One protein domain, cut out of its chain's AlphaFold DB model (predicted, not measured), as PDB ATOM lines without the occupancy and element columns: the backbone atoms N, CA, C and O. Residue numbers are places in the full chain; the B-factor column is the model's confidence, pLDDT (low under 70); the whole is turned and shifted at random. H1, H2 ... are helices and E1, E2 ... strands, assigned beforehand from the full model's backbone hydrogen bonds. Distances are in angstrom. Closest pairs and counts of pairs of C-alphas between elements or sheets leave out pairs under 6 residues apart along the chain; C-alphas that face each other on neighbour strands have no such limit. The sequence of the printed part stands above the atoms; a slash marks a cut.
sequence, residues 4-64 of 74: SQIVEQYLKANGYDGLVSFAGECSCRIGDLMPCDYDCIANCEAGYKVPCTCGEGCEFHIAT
ATOM      1  N   SER A   4     -41.377  22.748  29.233       92.19
ATOM      2  CA  SER A   4     -42.083  23.838  28.544       92.19
ATOM      3  C   SER A   4     -41.276  25.124  28.473       92.19
ATOM      4  O   SER A   4     -41.259  25.766  27.430       92.19
ATOM      5  N   GLN A   5     -40.530  25.463  29.524       95.12
ATOM      6  CA  GLN A   5     -39.683  26.654  29.549       95.12
ATOM      7  C   GLN A   5     -38.466  26.510  28.626       95.12
ATOM      8  O   GLN A   5     -38.076  27.479  27.977       95.12
ATOM      9  N   ILE A   6     -37.881  25.309  28.535       96.31
ATOM     10  CA  ILE A   6     -36.765  25.019  27.619       96.31
ATOM     11  C   ILE A   6     -37.233  25.143  26.166       96.31
ATOM     12  O   ILE A   6     -36.596  25.822  25.360       96.31
ATOM     13  N   VAL A   7     -38.371  24.523  25.843       96.06
ATOM     14  CA  VAL A   7     -38.964  24.590  24.502       96.06
ATOM     15  C   VAL A   7     -39.335  26.031  24.159       96.06
ATOM     16  O   VAL A   7     -38.989  26.504  23.082       96.06
ATOM     17  N   GLU A   8     -39.949  26.771  25.086       96.94
ATOM     18  CA  GLU A   8     -40.302  28.176  24.874       96.94
ATOM     19  C   GLU A   8     -39.087  29.042  24.528       96.94
ATOM     20  O   GLU A   8     -39.149  29.851  23.600       96.94
ATOM     21  N   GLN A   9     -37.970  28.864  25.241       97.56
ATOM     22  CA  GLN A   9     -36.730  29.587  24.953       97.56
ATOM     23  C   GLN A   9     -36.217  29.286  23.542       97.56
ATOM     24  O   GLN A   9     -35.851  30.215  22.820       97.56
ATOM     25  N   TYR A  10     -36.233  28.016  23.127       97.75
ATOM     26  CA  TYR A  10     -35.837  27.629  21.775       97.75
ATOM     27  C   TYR A  10     -36.763  28.233  20.712       97.75
ATOM     28  O   TYR A  10     -36.273  28.816  19.744       97.75
ATOM     29  N   LEU A  11     -38.086  28.142  20.893       98.06
ATOM     30  CA  LEU A  11     -39.059  28.686  19.941       98.06
ATOM     31  C   LEU A  11     -38.861  30.196  19.756       98.06
ATOM     32  O   LEU A  11     -38.709  30.655  18.624       98.06
ATOM     33  N   LYS A  12     -38.744  30.945  20.861       97.94
ATOM     34  CA  LYS A  12     -38.478  32.393  20.845       97.94
ATOM     35  C   LYS A  12     -37.170  32.734  20.136       97.94
ATOM     36  O   LYS A  12     -37.151  33.621  19.288       97.94
ATOM     37  N   ALA A  13     -36.085  32.030  20.461       98.31
ATOM     38  CA  ALA A  13     -34.765  32.289  19.884       98.31
ATOM     39  C   ALA A  13     -34.708  32.039  18.366       98.31
ATOM     40  O   ALA A  13     -33.868  32.620  17.685       98.31
ATOM     41  N   ASN A  14     -35.602  31.198  17.839       97.88
ATOM     42  CA  ASN A  14     -35.644  30.826  16.424       97.88
ATOM     43  C   ASN A  14     -36.839  31.438  15.664       97.88
ATOM     44  O   ASN A  14     -37.023  31.150  14.482       97.88
ATOM     45  N   GLY A  15     -37.628  32.305  16.308       97.00
ATOM     46  CA  GLY A  15     -38.731  33.033  15.672       97.00
ATOM     47  C   GLY A  15     -39.966  32.184  15.357       97.00
ATOM     48  O   GLY A  15     -40.671  32.489  14.399       97.00
ATOM     49  N   TYR A  16     -40.207  31.121  16.124       98.06
ATOM     50  CA  TYR A  16     -41.449  30.347  16.077       98.06
ATOM     51  C   TYR A  16     -42.466  30.898  17.080       98.06
ATOM     52  O   TYR A  16     -42.085  31.484  18.091       98.06
ATOM     53  N   ASP A  17     -43.752  30.648  16.838       97.94
ATOM     54  CA  ASP A  17     -44.855  31.153  17.669       97.94
ATOM     55  C   ASP A  17     -45.472  30.083  18.578       97.94
ATOM     56  O   ASP A  17     -46.207  30.405  19.516       97.94
ATOM     57  N   GLY A  18     -45.200  28.803  18.314       96.94
ATOM     58  CA  GLY A  18     -45.853  27.707  19.014       96.94
ATOM     59  C   GLY A  18     -45.489  26.321  18.498       96.94
ATOM     60  O   GLY A  18     -44.520  26.151  17.752       96.94
ATOM     61  N   LEU A  19     -46.293  25.339  18.903       96.81
ATOM     62  CA  LEU A  19     -46.199  23.949  18.466       96.81
ATOM     63  C   LEU A  19     -47.500  23.494  17.803       96.81
ATOM     64  O   LEU A  19     -48.582  23.973  18.150       96.81
ATOM     65  N   VAL A  20     -47.394  22.519  16.908       95.69
ATOM     66  CA  VAL A  20     -48.527  21.828  16.283       95.69
ATOM     67  C   VAL A  20     -48.301  20.321  16.274       95.69
ATOM     68  O   VAL A  20     -47.181  19.855  16.080       95.69
ATOM     69  N   SER A  21     -49.369  19.555  16.467       94.56
ATOM     70  CA  SER A  21     -49.397  18.114  16.233       94.56
ATOM     71  C   SER A  21     -50.522  17.795  15.262       94.56
ATOM     72  O   SER A  21     -51.693  18.003  15.568       94.56
ATOM     73  N   PHE A  22     -50.170  17.259  14.094       90.69
ATOM     74  CA  PHE A  22     -51.166  16.796  13.124       90.69
ATOM     75  C   PHE A  22     -51.855  15.510  13.588       90.69
ATOM     76  O   PHE A  22     -53.032  15.321  13.321       90.69
ATOM     77  N   ALA A  23     -51.138  14.644  14.312       89.81
ATOM     78  CA  ALA A  23     -51.692  13.397  14.839       89.81
ATOM     79  C   ALA A  23     -52.605  13.625  16.054       89.81
ATOM     80  O   ALA A  23     -53.555  12.876  16.260       89.81
ATOM     81  N   GLY A  24     -52.303  14.647  16.861       87.44
ATOM     82  CA  GLY A  24     -53.129  15.059  17.997       87.44
ATOM     83  C   GLY A  24     -54.173  16.119  17.651       87.44
ATOM     84  O   GLY A  24     -54.872  16.559  18.556       87.44
ATOM     85  N   GLU A  25     -54.233  16.557  16.385       89.88
ATOM     86  CA  GLU A  25     -55.100  17.640  15.890       89.88
ATOM     87  C   GLU A  25     -55.111  18.874  16.810       89.88
ATOM     88  O   GLU A  25     -56.134  19.521  17.031       89.88
ATOM     89  N   CYS A  26     -53.949  19.206  17.376       91.25
ATOM     90  CA  CYS A  26     -53.814  20.249  18.381       91.25
ATOM     91  C   CYS A  26     -52.695  21.226  18.028       91.25
ATOM     92  O   CYS A  26     -51.742  20.916  17.309       91.25
ATOM     93  N   SER A  27     -52.808  22.438  18.556       93.50
ATOM     94  CA  SER A  27     -51.745  23.430  18.491       93.50
ATOM     95  C   SER A  27     -51.735  24.268  19.759       93.50
ATOM     96  O   SER A  27     -52.758  24.421  20.425       93.50
ATOM     97  N   CYS A  28     -50.566  24.784  20.114       94.38
ATOM     98  CA  CYS A  28     -50.394  25.637  21.280       94.38
ATOM     99  C   CYS A  28     -49.428  26.775  20.962       94.38
ATOM    100  O   CYS A  28     -48.605  26.669  20.054       94.38
ATOM    101  N   ARG A  29     -49.540  27.877  21.702       95.94
ATOM    102  CA  ARG A  29     -48.729  29.086  21.505       95.94
ATOM    103  C   ARG A  29     -47.694  29.228  22.612       95.94
ATOM    104  O   ARG A  29     -47.895  28.747  23.724       95.94
ATOM    105  N   ILE A  30     -46.625  29.964  22.338       96.56
ATOM    106  CA  ILE A  30     -45.723  30.466  23.381       96.56
ATOM    107  C   ILE A  30     -46.531  31.115  24.521       96.56
ATOM    108  O   ILE A  30     -47.473  31.871  24.273       96.56
ATOM    109  N   GLY A  31     -46.148  30.831  25.770       92.81
ATOM    110  CA  GLY A  31     -46.852  31.278  26.975       92.81
ATOM    111  C   GLY A  31     -47.993  30.361  27.428       92.81
ATOM    112  O   GLY A  31     -48.462  30.508  28.551       92.81
ATOM    113  N   ASP A  32     -48.405  29.410  26.590       92.50
ATOM    114  CA  ASP A  32     -49.360  28.349  26.921       92.50
ATOM    115  C   ASP A  32     -48.966  27.065  26.172       92.50
ATOM    116  O   ASP A  32     -49.716  26.540  25.351       92.50
ATOM    117  N   LEU A  33     -47.708  26.637  26.347       93.44
ATOM    118  CA  LEU A  33     -47.139  25.493  25.634       93.44
ATOM    119  C   LEU A  33     -47.475  24.181  26.328       93.44
ATOM    120  O   LEU A  33     -47.300  24.053  27.539       93.44
ATOM    121  N   MET A  34     -47.825  23.184  25.514       91.75
ATOM    122  CA  MET A  34     -48.145  21.828  25.963       91.75
ATOM    123  C   MET A  34     -49.307  21.757  26.984       91.75
ATOM    124  O   MET A  34     -49.178  21.054  27.983       91.75
ATOM    125  N   PRO A  35     -50.449  22.449  26.759       90.06
ATOM    126  CA  PRO A  35     -51.616  22.356  27.640       90.06
ATOM    127  C   PRO A  35     -52.422  21.066  27.410       90.06
ATOM    128  O   PRO A  35     -53.288  20.723  28.209       90.06
ATOM    129  N   CYS A  36     -52.166  20.371  26.297       87.88
ATOM    130  CA  CYS A  36     -52.795  19.104  25.949       87.88
ATOM    131  C   CYS A  36     -52.138  17.928  26.682       87.88
ATOM    132  O   CYS A  36     -50.927  17.910  26.893       87.88
ATOM    133  N   ASP A  37     -52.922  16.895  26.955       82.06
ATOM    134  CA  ASP A  37     -52.513  15.621  27.552       82.06
ATOM    135  C   ASP A  37     -52.159  14.551  26.500       82.06
ATOM    136  O   ASP A  37     -52.233  13.354  26.762       82.06
ATOM    137  N   TYR A  38     -51.768  14.971  25.293       81.31
ATOM    138  CA  TYR A  38     -51.493  14.057  24.188       81.31
ATOM    139  C   TYR A  38     -50.187  13.270  24.392       81.31
ATOM    140  O   TYR A  38     -49.108  13.851  24.526       81.31
ATOM    141  N   ASP A  39     -50.275  11.938  24.318       78.75
ATOM    142  CA  ASP A  39     -49.175  11.008  24.621       78.75
ATOM    143  C   ASP A  39     -47.936  11.165  23.720       78.75
ATOM    144  O   ASP A  39     -46.824  10.799  24.100       78.75
ATOM    145  N   CYS A  40     -48.089  11.717  22.512       80.44
ATOM    146  CA  CYS A  40     -47.005  11.839  21.530       80.44
ATOM    147  C   CYS A  40     -46.456  13.266  21.411       80.44
ATOM    148  O   CYS A  40     -46.197  13.754  20.312       80.44
ATOM    149  N   ILE A  41     -46.228  13.927  22.547       85.38
ATOM    150  CA  ILE A  41     -45.671  15.289  22.597       85.38
ATOM    151  C   ILE A  41     -44.285  15.414  21.947       85.38
ATOM    152  O   ILE A  41     -43.915  16.475  21.450       85.38
ATOM    153  N   ALA A  42     -43.539  14.307  21.893       88.56
ATOM    154  CA  ALA A  42     -42.247  14.214  21.217       88.56
ATOM    155  C   ALA A  42     -42.330  14.450  19.696       88.56
ATOM    156  O   ALA A  42     -41.312  14.741  19.076       88.56
ATOM    157  N   ASN A  43     -43.528  14.339  19.109       91.75
ATOM    158  CA  ASN A  43     -43.773  14.541  17.680       91.75
ATOM    159  C   ASN A  43     -44.346  15.930  17.364       91.75
ATOM    160  O   ASN A  43     -44.689  16.193  16.214       91.75
ATOM    161  N   CYS A  44     -44.496  16.806  18.361       95.25
ATOM    162  CA  CYS A  44     -44.928  18.176  18.120       95.25
ATOM    163  C   CYS A  44     -43.880  18.932  17.296       95.25
ATOM    164  O   CYS A  44     -42.689  18.920  17.611       95.25
ATOM    165  N   GLU A  45     -44.337  19.643  16.273       97.06
ATOM    166  CA  GLU A  45     -43.488  20.439  15.393       97.06
ATOM    167  C   GLU A  45     -43.570  21.922  15.756       97.06
ATOM    168  O   GLU A  45     -44.643  22.439  16.076       97.06
ATOM    169  N   ALA A  46     -42.439  22.625  15.682       97.75
ATOM    170  CA  ALA A  46     -42.406  24.079  15.803       97.75
ATOM    171  C   ALA A  46     -43.090  24.734  14.597       97.75
ATOM    172  O   ALA A  46     -42.916  24.301  13.457       97.75
ATOM    173  N   GLY A  47     -43.843  25.805  14.835       97.56
ATOM    174  CA  GLY A  47     -44.526  26.499  13.753       97.56
ATOM    175  C   GLY A  47     -44.812  27.967  14.024       97.56
ATOM    176  O   GLY A  47     -44.469  28.523  15.069       97.56
ATOM    177  N   TYR A  48     -45.444  28.582  13.036       97.38
ATOM    178  CA  TYR A  48     -45.749  30.004  12.963       97.38
ATOM    179  C   TYR A  48     -47.247  30.221  13.095       97.38
ATOM    180  O   TYR A  48     -48.043  29.480  12.509       97.38
ATOM    181  N   LYS A  49     -47.636  31.251  13.839       95.94
ATOM    182  CA  LYS A  49     -49.033  31.634  13.988       95.94
ATOM    183  C   LYS A  49     -49.523  32.208  12.668       95.94
ATOM    184  O   LYS A  49     -48.974  33.180  12.157       95.94
ATOM    185  N   VAL A  50     -50.592  31.624  12.145       94.12
ATOM    186  CA  VAL A  50     -51.255  32.088  10.927       94.12
ATOM    187  C   VAL A  50     -52.732  32.376  11.203       94.12
ATOM    188  O   VAL A  50     -53.336  31.717  12.062       94.12
ATOM    189  N   PRO A  51     -53.337  33.349  10.497       92.00
ATOM    190  CA  PRO A  51     -54.777  33.559  10.545       92.00
ATOM    191  C   PRO A  51     -55.537  32.274  10.197       92.00
ATOM    192  O   PRO A  51     -55.164  31.543   9.275       92.00
ATOM    193  N   CYS A  52     -56.614  32.002  10.930       88.69
ATOM    194  CA  CYS A  52     -57.509  30.902  10.606       88.69
ATOM    195  C   CYS A  52     -58.286  31.211   9.316       88.69
ATOM    196  O   CYS A  52     -58.899  32.270   9.186       88.69
ATOM    197  N   THR A  53     -58.275  30.270   8.371       87.00
ATOM    198  CA  THR A  53     -59.013  30.360   7.096       87.00
ATOM    199  C   THR A  53     -59.875  29.123   6.820       87.00
ATOM    200  O   THR A  53     -60.426  28.995   5.731       87.00
ATOM    201  N   CYS A  54     -60.021  28.209   7.790       86.25
ATOM    202  CA  CYS A  54     -60.745  26.946   7.594       86.25
ATOM    203  C   CYS A  54     -62.273  27.066   7.697       86.25
ATOM    204  O   CYS A  54     -62.969  26.155   7.269       86.25
ATOM    205  N   GLY A  55     -62.801  28.165   8.248       86.50
ATOM    206  CA  GLY A  55     -64.247  28.358   8.429       86.50
ATOM    207  C   GLY A  55     -64.837  27.722   9.695       86.50
ATOM    208  O   GLY A  55     -66.026  27.881   9.937       86.50
ATOM    209  N   GLU A  56     -64.017  27.091  10.540       88.12
ATOM    210  CA  GLU A  56     -64.452  26.366  11.751       88.12
ATOM    211  C   GLU A  56     -64.455  27.233  13.028       88.12
ATOM    212  O   GLU A  56     -64.467  26.732  14.150       88.12
ATOM    213  N   GLY A  57     -64.396  28.562  12.889       85.69
ATOM    214  CA  GLY A  57     -64.437  29.485  14.031       85.69
ATOM    215  C   GLY A  57     -63.189  29.487  14.928       85.69
ATOM    216  O   GLY A  57     -63.234  30.051  16.018       85.69
ATOM    217  N   CYS A  58     -62.072  28.889  14.499       87.06
ATOM    218  CA  CYS A  58     -60.811  28.940  15.244       87.06
ATOM    219  C   CYS A  58     -60.198  30.352  15.210       87.06
ATOM    220  O   CYS A  58     -60.269  31.037  14.190       87.06
ATOM    221  N   GLU A  59     -59.534  30.779  16.288       87.81
ATOM    222  CA  GLU A  59     -58.878  32.098  16.335       87.81
ATOM    223  C   GLU A  59     -57.607  32.164  15.471       87.81
ATOM    224  O   GLU A  59     -57.323  33.175  14.828       87.81
ATOM    225  N   PHE A  60     -56.812  31.093  15.465       91.62
ATOM    226  CA  PHE A  60     -55.553  30.986  14.726       91.62
ATOM    227  C   PHE A  60     -55.194  29.516  14.500       91.62
ATOM    228  O   PHE A  60     -55.715  28.645  15.192       91.62
ATOM    229  N   HIS A  61     -54.255  29.258  13.589       93.62
ATOM    230  CA  HIS A  61     -53.562  27.971  13.475       93.62
ATOM    231  C   HIS A  61     -52.049  28.155  13.651       93.62
ATOM    232  O   HIS A  61     -51.527  29.264  13.520       93.62
ATOM    233  N   ILE A  62     -51.342  27.055  13.913       95.69
ATOM    234  CA  ILE A  62     -49.880  26.980  13.838       95.69
ATOM    235  C   ILE A  62     -49.504  26.194  12.577       95.69
ATOM    236  O   ILE A  62     -49.918  25.049  12.410       95.69
ATOM    237  N   ALA A  63     -48.736  26.810  11.680       95.12
ATOM    238  CA  ALA A  63     -48.269  26.200  10.436       95.12
ATOM    239  C   ALA A  63     -46.758  25.937  10.483       95.12
ATOM    240  O   ALA A  63     -45.989  26.778  10.940       95.12
ATOM    241  N   THR A  64     -46.304  24.805   9.944       96.62
ATOM    242  CA  THR A  64     -44.871  24.436   9.910       96.62
ATOM    243  C   THR A  64     -44.088  25.154   8.808       96.62
ATOM    244  O   THR A  64     -42.860  25.116   8.764       96.62
TER     245      THR A  64
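AT A GLANCE: This is residues 4 to 64 of the 74 residues of an uncharacterized protein of viral metagenome (UniProt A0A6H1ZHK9). A small sheet of four strands, E2 E1 E3 E4, curls like part of a barrel; helix H1 crosses over E1, and the E3-E4 loop reaches away from H1. The 61 printed residues run H1, E1, E2, E3, E4, antiparallel, class mixed, under half in named elements; compact, radius of gyration of the C-alphas 11.2 A, spans 34 by 26 by 17 A.

HOW THE PARTS SIT: E1, residues 18 to 21, and E2, residues 26 to 29, form a hairpin; N 19 and O 28 are 2.9 A apart. E3, residues 45 to 51, is staggered: 45 to 47 pair with E1 (N 20 and O 45, 2.9 A), 48 to 51 with E4, residues 60 to 63, its hairpin partner (N 48 and O 63, 2.8 A). H1, residues 4 to 13, is on the sheet, at a height of 9.1 A; its closest C-alphas to E1 are Leu 11 and Gly 18, 6.9 A. In H1 every O i to N i+4 pair is within hydrogen-bond range.

IN THESE COORDINATES: H1 begins at C-alpha 4 (-42.083, 23.838, 28.544) and spans 14.1 A. E3 spans 18.0 A. E4 ends at C-alpha 63 (-48.269, 26.200, 10.436).

THE WHOLE: The farthest C-alphas, Ile 6 and Gly 55, are 33.7 A apart. The printed part has no cut; E2 to E3 is a long link. No printed residue is under 70 in pLDDT.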